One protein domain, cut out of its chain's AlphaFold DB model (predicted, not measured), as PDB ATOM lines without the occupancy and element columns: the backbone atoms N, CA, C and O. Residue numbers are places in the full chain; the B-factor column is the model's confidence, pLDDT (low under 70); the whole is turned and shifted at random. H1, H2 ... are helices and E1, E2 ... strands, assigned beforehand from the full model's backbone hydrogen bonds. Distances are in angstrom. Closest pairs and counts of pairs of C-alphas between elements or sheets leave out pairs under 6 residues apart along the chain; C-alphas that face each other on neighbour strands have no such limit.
ATOM      1  N   TYR A  24      -5.728 -22.806  43.051       94.94
ATOM      2  CA  TYR A  24      -6.768 -23.823  43.086       94.94
ATOM      3  C   TYR A  24      -6.755 -24.661  41.817       94.94
ATOM      4  O   TYR A  24      -6.626 -24.146  40.703       94.94
ATOM      5  N   ASP A  25      -6.978 -25.961  41.979       94.81
ATOM      6  CA  ASP A  25      -7.269 -26.834  40.852       94.81
ATOM      7  C   ASP A  25      -8.654 -26.528  40.239       94.81
ATOM      8  O   ASP A  25      -9.404 -25.637  40.664       94.81
ATOM      9  N   ARG A  26      -9.022 -27.301  39.211       95.38
ATOM     10  CA  ARG A  26     -10.296 -27.128  38.503       95.38
ATOM     11  C   ARG A  26     -11.532 -27.313  39.383       95.38
ATOM     12  O   ARG A  26     -12.560 -26.739  39.038       95.38
ATOM     13  N   LEU A  27     -11.482 -28.123  40.439       95.00
ATOM     14  CA  LEU A  27     -12.617 -28.313  41.346       95.00
ATOM     15  C   LEU A  27     -12.615 -27.254  42.455       95.00
ATOM     16  O   LEU A  27     -13.664 -26.683  42.731       95.00
ATOM     17  N   GLY A  28     -11.452 -26.925  43.015       94.88
ATOM     18  CA  GLY A  28     -11.291 -25.916  44.058       94.88
ATOM     19  C   GLY A  28     -11.733 -24.526  43.605       94.88
ATOM     20  O   GLY A  28     -12.448 -23.834  44.327       94.88
ATOM     21  N   ILE A  29     -11.423 -24.129  42.367       96.38
ATOM     22  CA  ILE A  29     -11.827 -22.805  41.869       96.38
ATOM     23  C   ILE A  29     -13.352 -22.672  41.673       96.38
ATOM     24  O   ILE A  29     -13.862 -21.554  41.542       96.38
ATOM     25  N   LEU A  30     -14.106 -23.787  41.660       95.69
ATOM     26  CA  LEU A  30     -15.568 -23.770  41.515       95.69
ATOM     27  C   LEU A  30     -16.270 -23.140  42.718       95.69
ATOM     28  O   LEU A  30     -17.358 -22.594  42.542       95.69
ATOM     29  N   HIS A  31     -15.642 -23.147  43.899       93.81
ATOM     30  CA  HIS A  31     -16.176 -22.503  45.104       93.81
ATOM     31  C   HIS A  31     -16.402 -20.991  44.933       93.81
ATOM     32  O   HIS A  31     -17.220 -20.413  45.641       93.81
ATOM     33  N   PHE A  32     -15.726 -20.358  43.968       93.25
ATOM     34  CA  PHE A  32     -15.778 -18.910  43.729       93.25
ATOM     35  C   PHE A  32     -16.598 -18.516  42.488       93.25
ATOM     36  O   PHE A  32     -16.526 -17.371  42.017       93.25
ATOM     37  N   GLN A  33     -17.343 -19.462  41.911       91.88
ATOM     38  CA  GLN A  33     -18.156 -19.238  40.715       91.88
ATOM     39  C   GLN A  33     -19.625 -19.052  41.091       91.88
ATOM     40  O   GLN A  33     -20.170 -19.812  41.884       91.88
ATOM     41  N   SER A  34     -20.290 -18.083  40.461       87.38
ATOM     42  CA  SER A  34     -21.720 -17.818  40.678       87.38
ATOM     43  C   SER A  34     -22.622 -18.963  40.200       87.38
ATOM     44  O   SER A  34     -23.696 -19.179  40.750       87.38
ATOM     45  N   SER A  35     -22.178 -19.727  39.196       90.06
ATOM     46  CA  SER A  35     -22.851 -20.937  38.712       90.06
ATOM     47  C   SER A  35     -21.850 -22.095  38.598       90.06
ATOM     48  O   SER A  35     -21.251 -22.291  37.533       90.06
ATOM     49  N   PRO A  36     -21.642 -22.879  39.675       91.50
ATOM     50  CA  PRO A  36     -20.635 -23.940  39.698       91.50
ATOM     51  C   PRO A  36     -20.837 -25.012  38.621       91.50
ATOM     52  O   PRO A  36     -19.869 -25.423  37.991       91.50
ATOM     53  N   ALA A  37     -22.080 -25.426  38.343       92.19
ATOM     54  CA  ALA A  37     -22.368 -26.456  37.339       92.19
ATOM     55  C   ALA A  37     -21.994 -26.008  35.913       92.19
ATOM     56  O   ALA A  37     -21.329 -26.741  35.176       92.19
ATOM     57  N   ARG A  38     -22.361 -24.776  35.530       90.56
ATOM     58  CA  ARG A  38     -21.997 -24.213  34.221       90.56
ATOM     59  C   ARG A  38     -20.489 -23.981  34.126       90.56
ATOM     60  O   ARG A  38     -19.874 -24.342  33.122       90.56
ATOM     61  N   ALA A  39     -19.881 -23.428  35.177       94.75
ATOM     62  CA  ALA A  39     -18.438 -23.219  35.232       94.75
ATOM     63  C   ALA A  39     -17.666 -24.542  35.126       94.75
ATOM     64  O   ALA A  39     -16.692 -24.620  34.384       94.75
ATOM     65  N   GLN A  40     -18.127 -25.612  35.776       96.44
ATOM     66  CA  GLN A  40     -17.489 -26.924  35.704       96.44
ATOM     67  C   GLN A  40     -17.417 -27.455  34.268       96.44
ATOM     68  O   GLN A  40     -16.366 -27.961  33.861       96.44
ATOM     69  N   ALA A  41     -18.503 -27.333  33.499       96.69
ATOM     70  CA  ALA A  41     -18.538 -27.754  32.101       96.69
ATOM     71  C   ALA A  41     -17.528 -26.965  31.249       96.69
ATOM     72  O   ALA A  41     -16.709 -27.568  30.548       96.69
ATOM     73  N   LEU A  42     -17.523 -25.633  31.379       97.69
ATOM     74  CA  LEU A  42     -16.574 -24.762  30.684       97.69
ATOM     75  C   LEU A  42     -15.128 -25.106  31.047       97.69
ATOM     76  O   LEU A  42     -14.343 -25.435  30.160       97.69
ATOM     77  N   LEU A  43     -14.786 -25.077  32.340       97.62
ATOM     78  CA  LEU A  43     -13.421 -25.270  32.833       97.62
ATOM     79  C   LEU A  43     -12.871 -26.660  32.485       97.62
ATOM     80  O   LEU A  43     -11.676 -26.809  32.231       97.62
ATOM     81  N   LYS A  44     -13.741 -27.679  32.410       97.94
ATOM     82  CA  LYS A  44     -13.382 -28.999  31.872       97.94
ATOM     83  C   LYS A  44     -13.051 -28.920  30.380       97.94
ATOM     84  O   LYS A  44     -12.030 -29.453  29.964       97.94
ATOM     85  N   SER A  45     -13.895 -28.260  29.586       97.94
ATOM     86  CA  SER A  45     -13.752 -28.187  28.123       97.94
ATOM     87  C   SER A  45     -12.528 -27.394  27.647       97.94
ATOM     88  O   SER A  45     -11.967 -27.693  26.593       97.94
ATOM     89  N   VAL A  46     -12.098 -26.391  28.420       98.19
ATOM     90  CA  VAL A  46     -10.916 -25.571  28.105       98.19
ATOM     91  C   VAL A  46      -9.617 -26.161  28.650       98.19
ATOM     92  O   VAL A  46      -8.546 -25.644  28.333       98.19
ATOM     93  N   GLY A  47      -9.702 -27.241  29.436       97.75
ATOM     94  CA  GLY A  47      -8.549 -27.860  30.082       97.75
ATOM     95  C   GLY A  47      -7.883 -26.912  31.076       97.75
ATOM     96  O   GLY A  47      -6.686 -26.653  30.957       97.75
ATOM     97  N   LEU A  48      -8.660 -26.351  32.013       98.44
ATOM     98  CA  LEU A  48      -8.113 -25.484  33.059       98.44
ATOM     99  C   LEU A  48      -7.007 -26.227  33.825       98.44
ATOM    100  O   LEU A  48      -7.227 -27.341  34.298       98.44
ATOM    101  N   GLN A  49      -5.846 -25.588  33.947       97.50
ATOM    102  CA  GLN A  49      -4.700 -26.114  34.687       97.50
ATOM    103  C   GLN A  49      -4.784 -25.705  36.156       97.50
ATOM    104  O   GLN A  49      -4.719 -26.553  37.038       97.50
ATOM    105  N   GLN A  50      -4.990 -24.411  36.398       96.69
ATOM    106  CA  GLN A  50      -5.150 -23.838  37.729       96.69
ATOM    107  C   GLN A  50      -5.892 -22.505  37.649       96.69
ATOM    108  O   GLN A  50      -5.938 -21.865  36.594       96.69
ATOM    109  N   GLY A  51      -6.470 -22.089  38.766       97.38
ATOM    110  CA  GLY A  51      -7.066 -20.775  38.929       97.38
ATOM    111  C   GLY A  51      -6.619 -20.116  40.224       97.38
ATOM    112  O   GLY A  51      -6.240 -20.786  41.176       97.38
ATOM    113  N   SER A  52      -6.703 -18.797  40.260       96.94
ATOM    114  CA  SER A  52      -6.500 -18.002  41.463       96.94
ATOM    115  C   SER A  52      -7.671 -17.053  41.657       96.94
ATOM    116  O   SER A  52      -8.298 -16.609  40.687       96.94
ATOM    117  N   TYR A  53      -7.980 -16.772  42.917       95.44
ATOM    118  CA  TYR A  53      -9.058 -15.882  43.308       95.44
ATOM    119  C   TYR A  53      -8.626 -14.982  44.460       95.44
ATOM    120  O   TYR A  53      -8.125 -15.450  45.478       95.44
ATOM    121  N   THR A  54      -8.911 -13.697  44.310       93.06
ATOM    122  CA  THR A  54      -8.941 -12.707  45.382       93.06
ATOM    123  C   THR A  54     -10.267 -11.953  45.321       93.06
ATOM    124  O   THR A  54     -11.028 -12.084  44.361       93.06
ATOM    125  N   ALA A  55     -10.539 -11.100  46.309       90.06
ATOM    126  CA  ALA A  55     -11.713 -10.224  46.278       90.06
ATOM    127  C   ALA A  55     -11.741  -9.269  45.066       90.06
ATOM    128  O   ALA A  55     -12.792  -8.709  44.767       90.06
ATOM    129  N   THR A  56     -10.615  -9.084  44.373       94.81
ATOM    130  CA  THR A  56     -10.463  -8.083  43.307       94.81
ATOM    131  C   THR A  56     -10.134  -8.701  41.951       94.81
ATOM    132  O   THR A  56     -10.436  -8.099  40.925       94.81
ATOM    133  N   THR A  57      -9.553  -9.905  41.926       96.38
ATOM    134  CA  THR A  57      -9.065 -10.531  40.696       96.38
ATOM    135  C   THR A  57      -9.366 -12.026  40.663       96.38
ATOM    136  O   THR A  57      -9.192 -12.742  41.647       96.38
ATOM    137  N   LYS A  58      -9.753 -12.526  39.488       97.38
ATOM    138  CA  LYS A  58      -9.737 -13.952  39.136       97.38
ATOM    139  C   LYS A  58      -8.734 -14.162  38.019       97.38
ATOM    140  O   LYS A  58      -8.758 -13.410  37.051       97.38
ATOM    141  N   VAL A  59      -7.910 -15.199  38.113       97.94
ATOM    142  CA  VAL A  59      -7.024 -15.626  37.021       97.94
ATOM    143  C   VAL A  59      -7.267 -17.099  36.743       97.94
ATOM    144  O   VAL A  59      -7.322 -17.906  37.663       97.94
ATOM    145  N   PHE A  60      -7.390 -17.457  35.473       98.44
ATOM    146  CA  PHE A  60      -7.558 -18.821  34.995       98.44
ATOM    147  C   PHE A  60      -6.442 -19.140  34.008       98.44
ATOM    148  O   PHE A  60      -6.352 -18.517  32.951       98.44
ATOM    149  N   GLN A  61      -5.608 -20.123  34.331       98.44
ATOM    150  CA  GLN A  61      -4.562 -20.602  33.439       98.44
ATOM    151  C   GLN A  61      -5.046 -21.808  32.638       98.44
ATOM    152  O   GLN A  61      -5.494 -22.815  33.190       98.44
ATOM    153  N   THR A  62      -4.882 -21.732  31.324       98.56
ATOM    154  CA  THR A  62      -5.206 -22.814  30.392       98.56
ATOM    155  C   THR A  62      -3.962 -23.271  29.634       98.56
ATOM    156  O   THR A  62      -2.870 -22.735  29.815       98.56
ATOM    157  N   GLY A  63      -4.113 -24.281  28.775       97.75
ATOM    158  CA  GLY A  63      -3.008 -24.761  27.942       97.75
ATOM    159  C   GLY A  63      -2.618 -23.832  26.785       97.75
ATOM    160  O   GLY A  63      -1.521 -23.980  26.259       97.75
ATOM    161  N   ASN A  64      -3.494 -22.915  26.351       97.94
ATOM    162  CA  ASN A  64      -3.249 -22.046  25.194       97.94
ATOM    163  C   ASN A  64      -4.183 -20.824  25.160       97.94
ATOM    164  O   ASN A  64      -5.211 -20.786  25.833       97.94
ATOM    165  N   ALA A  65      -3.853 -19.851  24.310       98.00
ATOM    166  CA  ALA A  65      -4.612 -18.609  24.198       98.00
ATOM    167  C   ALA A  65      -6.069 -18.778  23.744       98.00
ATOM    168  O   ALA A  65      -6.945 -18.063  24.221       98.00
ATOM    169  N   ALA A  66      -6.369 -19.754  22.881       98.44
ATOM    170  CA  ALA A  66      -7.742 -20.001  22.437       98.44
ATOM    171  C   ALA A  66      -8.638 -20.493  23.588       98.44
ATOM    172  O   ALA A  66      -9.790 -20.081  23.718       98.44
ATOM    173  N   SER A  67      -8.113 -21.355  24.460       98.56
ATOM    174  CA  SER A  67      -8.820 -21.799  25.661       98.56
ATOM    175  C   SER A  67      -9.039 -20.665  26.662       98.56
ATOM    176  O   SER A  67     -10.126 -20.589  27.231       98.56
ATOM    177  N   ALA A  68      -8.065 -19.769  26.843       98.56
ATOM    178  CA  ALA A  68      -8.239 -18.569  27.662       98.56
ATOM    179  C   ALA A  68      -9.306 -17.628  27.083       98.56
ATOM    180  O   ALA A  68     -10.204 -17.203  27.808       98.56
ATOM    181  N   GLY A  69      -9.270 -17.381  25.770       98.50
ATOM    182  CA  GLY A  69     -10.287 -16.595  25.067       98.50
ATOM    183  C   GLY A  69     -11.699 -17.122  25.320       98.50
ATOM    184  O   GLY A  69     -12.562 -16.369  25.748       98.50
ATOM    185  N   ARG A  70     -11.906 -18.444  25.229       98.38
ATOM    186  CA  ARG A  70     -13.214 -19.062  25.525       98.38
ATOM    187  C   ARG A  70     -13.714 -18.818  26.950       98.38
ATOM    188  O   ARG A  70     -14.923 -18.771  27.154       98.38
ATOM    189  N   ILE A  71     -12.821 -18.694  27.936       98.19
ATOM    190  CA  ILE A  71     -13.227 -18.310  29.298       98.19
ATOM    191  C   ILE A  71     -13.671 -16.847  29.311       98.19
ATOM    192  O   ILE A  71     -14.728 -16.546  29.862       98.19
ATOM    193  N   ALA A  72     -12.889 -15.950  28.705       98.19
ATOM    194  CA  ALA A  72     -13.218 -14.529  28.655       98.19
ATOM    195  C   ALA A  72     -14.557 -14.275  27.938       98.19
ATOM    196  O   ALA A  72     -15.413 -13.567  28.470       98.19
ATOM    197  N   ASP A  73     -14.773 -14.934  26.799       97.81
ATOM    198  CA  ASP A  73     -15.996 -14.839  25.999       97.81
ATOM    199  C   ASP A  73     -17.222 -15.338  26.768       97.81
ATOM    200  O   ASP A  73     -18.273 -14.698  26.759       97.81
ATOM    201  N   ASP A  74     -17.111 -16.468  27.473       96.50
ATOM    202  CA  ASP A  74     -18.234 -16.981  28.253       96.50
ATOM    203  C   ASP A  74     -18.578 -16.050  29.433       96.50
ATOM    204  O   ASP A  74     -19.762 -15.816  29.680       96.50
ATOM    205  N   PHE A  75     -17.594 -15.441  30.104       95.56
ATOM    206  CA  PHE A  75     -17.856 -14.425  31.132       95.56
ATOM    207  C   PHE A  75     -18.526 -13.176  30.545       95.56
ATOM    208  O   PHE A  75     -19.521 -12.709  31.100       95.56
ATOM    209  N   ALA A  76     -18.035 -12.674  29.410       96.12
ATOM    210  CA  ALA A  76     -18.632 -11.532  28.724       96.12
ATOM    211  C   ALA A  76     -20.067 -11.830  28.253       96.12
ATOM    212  O   ALA A  76     -20.962 -11.015  28.463       96.12
ATOM    213  N   SER A  77     -20.327 -13.019  27.699       94.94
ATOM    214  CA  SER A  77     -21.677 -13.418  27.270       94.94
ATOM    215  C   SER A  77     -22.674 -13.420  28.431       94.94
ATOM    216  O   SER A  77     -23.781 -12.910  28.305       94.94
ATOM    217  N   ARG A  78     -22.258 -13.903  29.610       91.56
ATOM    218  CA  ARG A  78     -23.104 -13.915  30.813       91.56
ATOM    219  C   ARG A  78     -23.438 -12.516  31.300       91.56
ATOM    220  O   ARG A  78     -24.542 -12.308  31.786       91.56
ATOM    221  N   ALA A  79     -22.487 -11.595  31.203       93.44
ATOM    222  CA  ALA A  79     -22.705 -10.198  31.543       93.44
ATOM    223  C   ALA A  79     -23.726  -9.552  30.609       93.44
ATOM    224  O   ALA A  79     -24.608  -8.838  31.063       93.44
ATOM    225  N   ILE A  80     -23.637  -9.840  29.311       93.12
ATOM    226  CA  ILE A  80     -24.582  -9.336  28.311       93.12
ATOM    227  C   ILE A  80     -25.994  -9.882  28.565       93.12
ATOM    228  O   ILE A  80     -26.966  -9.136  28.474       93.12
ATOM    229  N   ASP A  81     -26.104 -11.158  28.936       91.75
ATOM    230  CA  ASP A  81     -27.386 -11.805  29.236       91.75
ATOM    231  C   ASP A  81     -27.950 -11.420  30.621       91.75
ATOM    232  O   ASP A  81     -29.107 -11.718  30.936       91.75
ATOM    233  N   ALA A  82     -27.152 -10.777  31.479       90.19
ATOM    234  CA  ALA A  82     -27.548 -10.410  32.831       90.19
ATOM    235  C   ALA A  82     -28.353  -9.103  32.853       90.19
ATOM    236  O   ALA A  82     -27.916  -8.047  32.405       90.19
ATOM    237  N   ASN A  83     -29.522  -9.138  33.493       92.31
ATOM    238  CA  ASN A  83     -30.430  -7.989  33.597       92.31
ATOM    239  C   ASN A  83     -29.910  -6.807  34.445       92.31
ATOM    240  O   ASN A  83     -30.536  -5.748  34.463       92.31
ATOM    241  N   HIS A  84     -28.814  -6.991  35.177       91.19
ATOM    242  CA  HIS A  84     -28.241  -6.006  36.099       91.19
ATOM    243  C   HIS A  84     -26.876  -5.488  35.642       91.19
ATOM    244  O   HIS A  84     -26.262  -4.693  36.352       91.19
ATOM    245  N   THR A  85     -26.409  -5.912  34.471       95.94
ATOM    246  CA  THR A  85     -25.094  -5.559  33.954       95.94
ATOM    247  C   THR A  85     -25.245  -4.688  32.709       95.94
ATOM    248  O   THR A  85     -26.151  -4.878  31.900       95.94
ATOM    249  N   ARG A  86     -24.384  -3.680  32.562       97.12
ATOM    250  CA  ARG A  86     -24.345  -2.785  31.396       97.12
ATOM    251  C   ARG A  86     -22.921  -2.693  30.860       97.12
ATOM    252  O   ARG A  86     -21.999  -2.738  31.667       97.12
ATOM    253  N   PRO A  87     -22.705  -2.533  29.546       97.25
ATOM    254  CA  PRO A  87     -21.376  -2.229  29.024       97.25
ATOM    255  C   PRO A  87     -20.804  -0.945  29.650       97.25
ATOM    256  O   PRO A  87     -21.533   0.035  29.806       97.25
ATOM    257  N   ALA A  88     -19.515  -0.956  29.990       97.50
ATOM    258  CA  ALA A  88     -18.755   0.209  30.455       97.50
ATOM    259  C   ALA A  88     -17.718   0.635  29.399       97.50
ATOM    260  O   ALA A  88     -17.587  -0.018  28.357       97.50
ATOM    261  N   ALA A  89     -16.985   1.729  29.635       97.25
ATOM    262  CA  ALA A  89     -15.909   2.100  28.725       97.25
ATOM    263  C   ALA A  89     -14.816   1.017  28.714       97.25
ATOM    264  O   ALA A  89     -14.568   0.336  29.705       97.25
ATOM    265  N   GLY A  90     -14.173   0.827  27.561       95.38
ATOM    266  CA  GLY A  90     -13.049  -0.099  27.442       95.38
ATOM    267  C   GLY A  90     -11.763   0.466  28.051       95.38
ATOM    268  O   GLY A  90     -11.609   1.676  28.231       95.38
ATOM    269  N   VAL A  91     -10.789  -0.411  28.296       97.75
ATOM    270  CA  VAL A  91      -9.471  -0.015  28.807       97.75
ATOM    271  C   VAL A  91      -8.592   0.510  27.667       97.75
ATOM    272  O   VAL A  91      -8.384  -0.158  26.650       97.75
ATOM    273  N   ALA A  92      -8.032   1.709  27.840       95.69
ATOM    274  CA  ALA A  92      -7.160   2.331  26.846       95.69
ATOM    275  C   ALA A  92      -5.949   1.438  26.512       95.69
ATOM    276  O   ALA A  92      -5.238   0.967  27.397       95.69
ATOM    277  N   GLY A  93      -5.708   1.209  25.216       93.25
ATOM    278  CA  GLY A  93      -4.616   0.351  24.742       93.25
ATOM    279  C   GLY A  93      -4.855  -1.156  24.906       93.25
ATOM    280  O   GLY A  93      -3.942  -1.934  24.644       93.25
ATOM    281  N   MET A  94      -6.058  -1.583  25.310       95.31
ATOM    282  CA  MET A  94      -6.397  -2.993  25.537       95.31
ATOM    283  C   MET A  94      -7.727  -3.378  24.865       95.31
ATOM    284  O   MET A  94      -8.716  -3.632  25.547       95.31
ATOM    285  N   PRO A  95      -7.774  -3.474  23.522       90.88
ATOM    286  CA  PRO A  95      -9.013  -3.765  22.792       90.88
ATOM    287  C   PRO A  95      -9.600  -5.160  23.071       90.88
ATOM    288  O   PRO A  95     -10.757  -5.403  22.755       90.88
ATOM    289  N   GLY A  96      -8.817  -6.078  23.650       90.94
ATOM    290  CA  GLY A  96      -9.290  -7.400  24.078       90.94
ATOM    291  C   GLY A  96      -9.930  -7.429  25.471       90.94
ATOM    292  O   GLY A  96     -10.364  -8.493  25.903       90.94
ATOM    293  N   ALA A  97      -9.958  -6.303  26.194       97.38
ATOM    294  CA  ALA A  97     -10.632  -6.197  27.482       97.38
ATOM    295  C   ALA A  97     -12.076  -5.723  27.287       97.38
ATOM    296  O   ALA A  97     -12.314  -4.671  26.695       97.38
ATOM    297  N   THR A  98     -13.033  -6.483  27.818       98.12
ATOM    298  CA  THR A  98     -14.451  -6.102  27.839       98.12
ATOM    299  C   THR A  98     -14.841  -5.736  29.260       98.12
ATOM    300  O   THR A  98     -14.593  -6.516  30.180       98.12
ATOM    301  N   CYS A  99     -15.433  -4.558  29.442       98.44
ATOM    302  CA  CYS A  99     -15.761  -4.013  30.753       98.44
ATOM    303  C   CYS A  99     -17.260  -3.795  30.911       98.44
ATOM    304  O   CYS A  99     -17.974  -3.464  29.961       98.44
ATOM    305  N   PHE A 100     -17.715  -3.958  32.145       98.38
ATOM    306  CA  PHE A 100     -19.110  -3.880  32.515       98.38
ATOM    307  C   PHE A 100     -19.290  -3.118  33.824       98.38
ATOM    308  O   PHE A 100     -18.428  -3.130  34.702       98.38
ATOM    309  N   GLN A 101     -20.446  -2.481  33.949       98.06
ATOM    310  CA  GLN A 101     -20.949  -1.856  35.159       98.06
ATOM    311  C   GLN A 101     -22.083  -2.704  35.740       98.06
ATOM    312  O   GLN A 101     -22.976  -3.153  35.019       98.06
ATOM    313  N   GLU A 102     -22.086  -2.852  37.058       95.12
ATOM    314  CA  GLU A 102     -23.145  -3.470  37.854       95.12
ATOM    315  C   GLU A 102     -23.470  -2.581  39.076       95.12
ATOM    316  O   GLU A 102     -22.768  -1.595  39.316       95.12
ATOM    317  N   PRO A 103     -24.527  -2.857  39.867       94.75
ATOM    318  CA  PRO A 103     -24.974  -1.937  40.918       94.75
ATOM    319  C   PRO A 103     -23.916  -1.567  41.968       94.75
ATOM    320  O   PRO A 103     -24.016  -0.502  42.569       94.75
ATOM    321  N   LEU A 104     -22.932  -2.441  42.204       92.19
ATOM    322  CA  LEU A 104     -21.920  -2.277  43.252       92.19
ATOM    323  C   LEU A 104     -20.516  -1.965  42.714       92.19
ATOM    324  O   LEU A 104     -19.582  -1.853  43.508       92.19
ATOM    325  N   GLY A 105     -20.348  -1.812  41.399       96.69
ATOM    326  CA  GLY A 105     -19.044  -1.491  40.833       96.69
ATOM    327  C   GLY A 105     -18.900  -1.800  39.352       96.69
ATOM    328  O   GLY A 105     -19.863  -1.848  38.587       96.69
ATOM    329  N   TYR A 106     -17.648  -1.991  38.969       98.44
ATOM    330  CA  TYR A 106     -17.192  -2.243  37.620       98.44
ATOM    331  C   TYR A 106     -16.307  -3.472  37.615       98.44
ATOM    332  O   TYR A 106     -15.540  -3.712  38.551       98.44
ATOM    333  N   TRP A 107     -16.358  -4.218  36.526       98.06
ATOM    334  CA  TRP A 107     -15.426  -5.301  36.299       98.06
ATOM    335  C   TRP A 107     -15.077  -5.415  34.824       98.06
ATOM    336  O   TRP A 107     -15.876  -5.095  33.947       98.06
ATOM    337  N   CYS A 108     -13.864  -5.872  34.555       98.56
ATOM    338  CA  CYS A 108     -13.375  -6.138  33.216       98.56
ATOM    339  C   CYS A 108     -12.902  -7.582  33.129       98.56
ATOM    340  O   CYS A 108     -12.312  -8.106  34.073       98.56
ATOM    341  N   ILE A 109     -13.137  -8.214  31.985       98.38
ATOM    342  CA  ILE A 109     -12.624  -9.536  31.634       98.38
ATOM    343  C   ILE A 109     -11.752  -9.412  30.389       98.38
ATOM    344  O   ILE A 109     -12.095  -8.708  29.437       98.38
ATOM    345  N   ALA A 110     -10.613 -10.091  30.397       98.38
ATOM    346  CA  ALA A 110      -9.693 -10.129  29.273       98.38
ATOM    347  C   ALA A 110      -8.946 -11.468  29.216       98.38
ATOM    348  O   ALA A 110      -8.949 -12.253  30.168       98.38
ATOM    349  N   ALA A 111      -8.273 -11.705  28.091       98.25
ATOM    350  CA  ALA A 111      -7.308 -12.784  27.934       98.25
ATOM    351  C   ALA A 111      -5.913 -12.223  27.613       98.25
ATOM    352  O   ALA A 111      -5.771 -11.244  26.881       98.25
ATOM    353  N   ALA A 112      -4.883 -12.860  28.164       96.94
ATOM    354  CA  ALA A 112      -3.476 -12.545  27.972       96.94
ATOM    355  C   ALA A 112      -2.687 -13.849  27.812       96.94
ATOM    356  O   ALA A 112      -2.506 -14.590  28.780       96.94
ATOM    357  N   ASP A 113      -2.240 -14.137  26.586       95.94
ATOM    358  CA  ASP A 113      -1.677 -15.444  26.223       95.94
ATOM    359  C   ASP A 113      -2.581 -16.579  26.750       95.94
ATOM    360  O   ASP A 113      -3.784 -16.567  26.495       95.94
ATOM    361  N   ARG A 114      -2.059 -17.527  27.531       97.94
ATOM    362  CA  ARG A 114      -2.808 -18.670  28.064       97.94
ATOM    363  C   ARG A 114      -3.676 -18.366  29.295       97.94
ATOM    364  O   ARG A 114      -4.232 -19.305  29.875       97.94
ATOM    365  N   TYR A 115      -3.786 -17.102  29.705       98.50
ATOM    366  CA  TYR A 115      -4.514 -16.683  30.902       98.50
ATOM    367  C   TYR A 115      -5.787 -15.915  30.553       98.50
ATOM    368  O   TYR A 115      -5.745 -14.973  29.769       98.50
ATOM    369  N   ALA A 116      -6.906 -16.264  31.181       98.62
ATOM    370  CA  ALA A 116      -8.084 -15.401  31.249       98.62
ATOM    371  C   ALA A 116      -8.140 -14.768  32.633       98.62
ATOM    372  O   ALA A 116      -7.865 -15.447  33.624       98.62
ATOM    373  N   TYR A 117      -8.485 -13.492  32.726       98.56
ATOM    374  CA  TYR A 117      -8.526 -12.814  34.011       98.56
ATOM    375  C   TYR A 117      -9.643 -11.784  34.077       98.56
ATOM    376  O   TYR A 117      -9.910 -11.065  33.115       98.56
ATOM    377  N   LEU A 118     -10.292 -11.749  35.238       98.12
ATOM    378  CA  LEU A 118     -11.309 -10.774  35.597       98.12
ATOM    379  C   LEU A 118     -10.751  -9.887  36.696       98.12
ATOM    380  O   LEU A 118     -10.151 -10.398  37.639       98.12
ATOM    381  N   VAL A 119     -10.985  -8.588  36.593       98.38
ATOM    382  CA  VAL A 119     -10.642  -7.598  37.615       98.38
ATOM    383  C   VAL A 119     -11.895  -6.811  37.954       98.38
ATOM    384  O   VAL A 119     -12.651  -6.481  37.046       98.38
ATOM    385  N   GLN A 120     -12.117  -6.503  39.229       97.81
ATOM    386  CA  GLN A 120     -13.275  -5.736  39.684       97.81
ATOM    387  C   GLN A 120     -12.891  -4.629  40.667       97.81
ATOM    388  O   GLN A 120     -11.955  -4.783  41.438       97.81
ATOM    389  N   SER A 121     -13.613  -3.511  40.652       98.12
ATOM    390  CA  SER A 121     -13.470  -2.405  41.606       98.12
ATOM    391  C   SER A 121     -14.788  -1.639  41.737       98.12
ATOM    392  O   SER A 121     -15.660  -1.734  40.881       98.12
ATOM    393  N   GLN A 122     -14.939  -0.834  42.787       97.94
ATOM    394  CA  GLN A 122     -16.072   0.091  42.923       97.94
ATOM    395  C   GLN A 122     -15.961   1.300  41.976       97.94
ATOM    396  O   GLN A 122     -16.956   1.980  41.723       97.94
ATOM    397  N   HIS A 123     -14.769   1.562  41.424       97.88
ATOM    398  CA  HIS A 123     -14.490   2.717  40.572       97.88
ATOM    399  C   HIS A 123     -13.984   2.302  39.185       97.88
ATOM    400  O   HIS A 123     -13.111   1.442  39.054       97.88
ATOM    401  N   GLU A 124     -14.507   2.954  38.142       98.19
ATOM    402  CA  GLU A 124     -14.175   2.661  36.740       98.19
ATOM    403  C   GLU A 124     -12.684   2.899  36.429       98.19
ATOM    404  O   GLU A 124     -12.016   2.074  35.809       98.19
ATOM    405  N   ALA A 125     -12.122   4.008  36.920       98.06
ATOM    406  CA  ALA A 125     -10.708   4.321  36.717       98.06
ATOM    407  C   ALA A 125      -9.780   3.255  37.332       98.06
ATOM    408  O   ALA A 125      -8.810   2.834  36.694       98.06
ATOM    409  N   ASP A 126     -10.118   2.769  38.530       98.12
ATOM    410  CA  ASP A 126      -9.346   1.741  39.226       98.12
ATOM    411  C   ASP A 126      -9.403   0.416  38.470       98.12
ATOM    412  O   ASP A 126      -8.363  -0.202  38.248       98.12
ATOM    413  N   VAL A 127     -10.589  -0.017  38.014       98.31
ATOM    414  CA  VAL A 127     -10.691  -1.280  37.268       98.31
ATOM    415  C   VAL A 127      -9.895  -1.216  35.963       98.31
ATOM    416  O   VAL A 127      -9.241  -2.196  35.608       98.31
ATOM    417  N   HIS A 128      -9.845  -0.065  35.282       98.56
ATOM    418  CA  HIS A 128      -9.017   0.107  34.087       98.56
ATOM    419  C   HIS A 128      -7.523   0.009  34.407       98.56
ATOM    420  O   HIS A 128      -6.793  -0.746  33.754       98.56
ATOM    421  N   GLN A 129      -7.067   0.726  35.439       98.19
ATOM    422  CA  GLN A 129      -5.675   0.678  35.874       98.19
ATOM    423  C   GLN A 129      -5.276  -0.749  36.262       98.19
ATOM    424  O   GLN A 129      -4.277  -1.274  35.766       98.19
ATOM    425  N   MET A 130      -6.080  -1.406  37.093       98.25
ATOM    426  CA  MET A 130      -5.821  -2.755  37.579       98.25
ATOM    427  C   MET A 130      -5.875  -3.804  36.464       98.25
ATOM    428  O   MET A 130      -5.049  -4.714  36.448       98.25
ATOM    429  N   THR A 131      -6.774  -3.661  35.487       98.56
ATOM    430  CA  THR A 131      -6.833  -4.544  34.310       98.56
ATOM    431  C   THR A 131      -5.547  -4.458  33.491       98.56
ATOM    432  O   THR A 131      -4.996  -5.490  33.096       98.56
ATOM    433  N   SER A 132      -5.024  -3.245  33.287       97.88
ATOM    434  CA  SER A 132      -3.741  -3.051  32.605       97.88
ATOM    435  C   SER A 132      -2.559  -3.585  33.413       97.88
ATOM    436  O   SER A 132      -1.657  -4.203  32.850       97.88
ATOM    437  N   ALA A 133      -2.581  -3.433  34.738       97.56
ATOM    438  CA  ALA A 133      -1.552  -3.973  35.616       97.56
ATOM    439  C   ALA A 133      -1.551  -5.509  35.606       97.56
ATOM    440  O   ALA A 133      -0.493  -6.122  35.471       97.56
ATOM    441  N   GLN A 134      -2.723  -6.145  35.667       97.75
ATOM    442  CA  GLN A 134      -2.838  -7.602  35.631       97.75
ATOM    443  C   GLN A 134      -2.328  -8.182  34.305       97.75
ATOM    444  O   GLN A 134      -1.643  -9.205  34.309       97.75
ATOM    445  N   TYR A 135      -2.590  -7.511  33.179       97.12
ATOM    446  CA  TYR A 135      -2.015  -7.883  31.883       97.12
ATOM    447  C   TYR A 135      -0.483  -7.896  31.917       97.12
ATOM    448  O   TYR A 135       0.146  -8.855  31.466       97.12
ATOM    449  N   ARG A 136       0.121  -6.842  32.476       96.50
ATOM    450  CA  ARG A 136       1.577  -6.713  32.613       96.50
ATOM    451  C   ARG A 136       2.174  -7.824  33.470       96.50
ATOM    452  O   ARG A 136       3.125  -8.473  33.046       96.50
ATOM    453  N   ILE A 137       1.549  -8.125  34.612       95.81
ATOM    454  CA  ILE A 137       1.954  -9.232  35.495       95.81
ATOM    455  C   ILE A 137       1.931 -10.574  34.746       95.81
ATOM    456  O   ILE A 137       2.890 -11.336  34.823       95.81
ATOM    457  N   LEU A 138       0.856 -10.868  34.005       95.88
ATOM    458  CA  LEU A 138       0.677 -12.165  33.334       95.88
ATOM    459  C   LEU A 138       1.540 -12.337  32.083       95.88
ATOM    460  O   LEU A 138       1.871 -13.464  31.719       95.88
ATOM    461  N   THR A 139       1.888 -11.237  31.413       92.69
ATOM    462  CA  THR A 139       2.696 -11.262  30.183       92.69
ATOM    463  C   THR A 139       4.171 -10.948  30.411       92.69
ATOM    464  O   THR A 139       4.966 -11.137  29.491       92.69
ATOM    465  N   GLY A 140       4.544 -10.485  31.608       88.44
ATOM    466  CA  GLY A 140       5.904 -10.053  31.932       88.44
ATOM    467  C   GLY A 140       6.346  -8.803  31.164       88.44
ATOM    468  O   GLY A 140       7.529  -8.682  30.851       88.44
TER     469      GLY A 140
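This is residues 24 to 140 of the 141 residues of an uncharacterized protein of Mycobacterium marinum (UniProt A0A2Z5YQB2). A twisted sheet of five strands lies between two long helices, H3 covering one face and H4 the other, both running along the strands. The short helices H1 and H2 sit towards the E1 edge of the sheet, H1 over the same face as H3, and at the E3 edge residues 86 to 87 of a long link pair with E3. The printed part has 117 residues, with four named helices and five named strands in the order H1 H2 E1 E2 H3 E3 E4 E5 H4; the antiparallel sheet runs E1 E2 E5 E4 E3, and the class is mixed. The whole is compact, with a radius of gyration of the C-alphas of 13.1 A and spans of 35 by 32 by 22 A.

In the sheet, E1 is residues 50 to 53, E2 57 to 61, E3 98 to 102, E4 105 to 112 (23.0 A) and E5 115 to 121 (20.0 A). H3 is residues 65 to 81, 24.3 A long, and H4 is residues 124 to 139, 22.8 A long. H1 is residues 28 to 32 and H2 is residues 36 to 45, 14.1 A long. C-alpha 28 is at (-11.291, -25.916, 44.058), C-alpha 105 at (-19.044, -1.491, 40.833) and C-alpha 139 at (2.696, -11.262, 30.183).

E3, E4 and E5 form a meander, each strand the antiparallel neighbour of the one before. N 108 and O 119 of E4 and E5 are 2.8 A apart, and N 100 and O 107 of E3 and E4 are 2.8 A apart, both within hydrogen-bond range. Between E2 and E5, N 58 and O 118 are within range at 2.8 A; in the hairpin E1 and E2, N 52 and O 59 are at 2.8 A. H3 is on the sheet at a height of 8.2 A, over E5 and E4; its closest C-alphas to E5 are Ala 68 and Ala 116, 4.8 A. H4 is on the opposite face at a height of 8.5 A, also over E5 and E4; its closest to E5 are Val 127 and Ser 121, 5.3 A. This gives three layers, helices on both faces of a sheet. H1 is on the same face as H3, only just over E1, with 3 of its C-alphas falling on it. H1 and H2 touch only at the corner, and only just, with 3 pairs of C-alphas within 8 A; the closest are Leu 30 and Pro 36, 5.4 A. H2 is not on the sheet; it is close to H3 but not clearly touching, the closest C-alphas being Leu 42 and Ile 71, 7.4 A, at a shallow tilt of 29 degrees, opposite ways. Every O i to N i+4 pair is within hydrogen-bond range in H2, H3 and H4; in H1 it is 0 of 1, with 2 of 2 O i to N i+3 pairs within range.

The two C-alphas farthest apart are those of Asn 83 and Gly 140, 36.4 A. The printed part has no cut. The link from H3 to E3, 16 residues, is long; the others are tight. The mean pLDDT of the printed part is 96.2, and no printed residue is under 70.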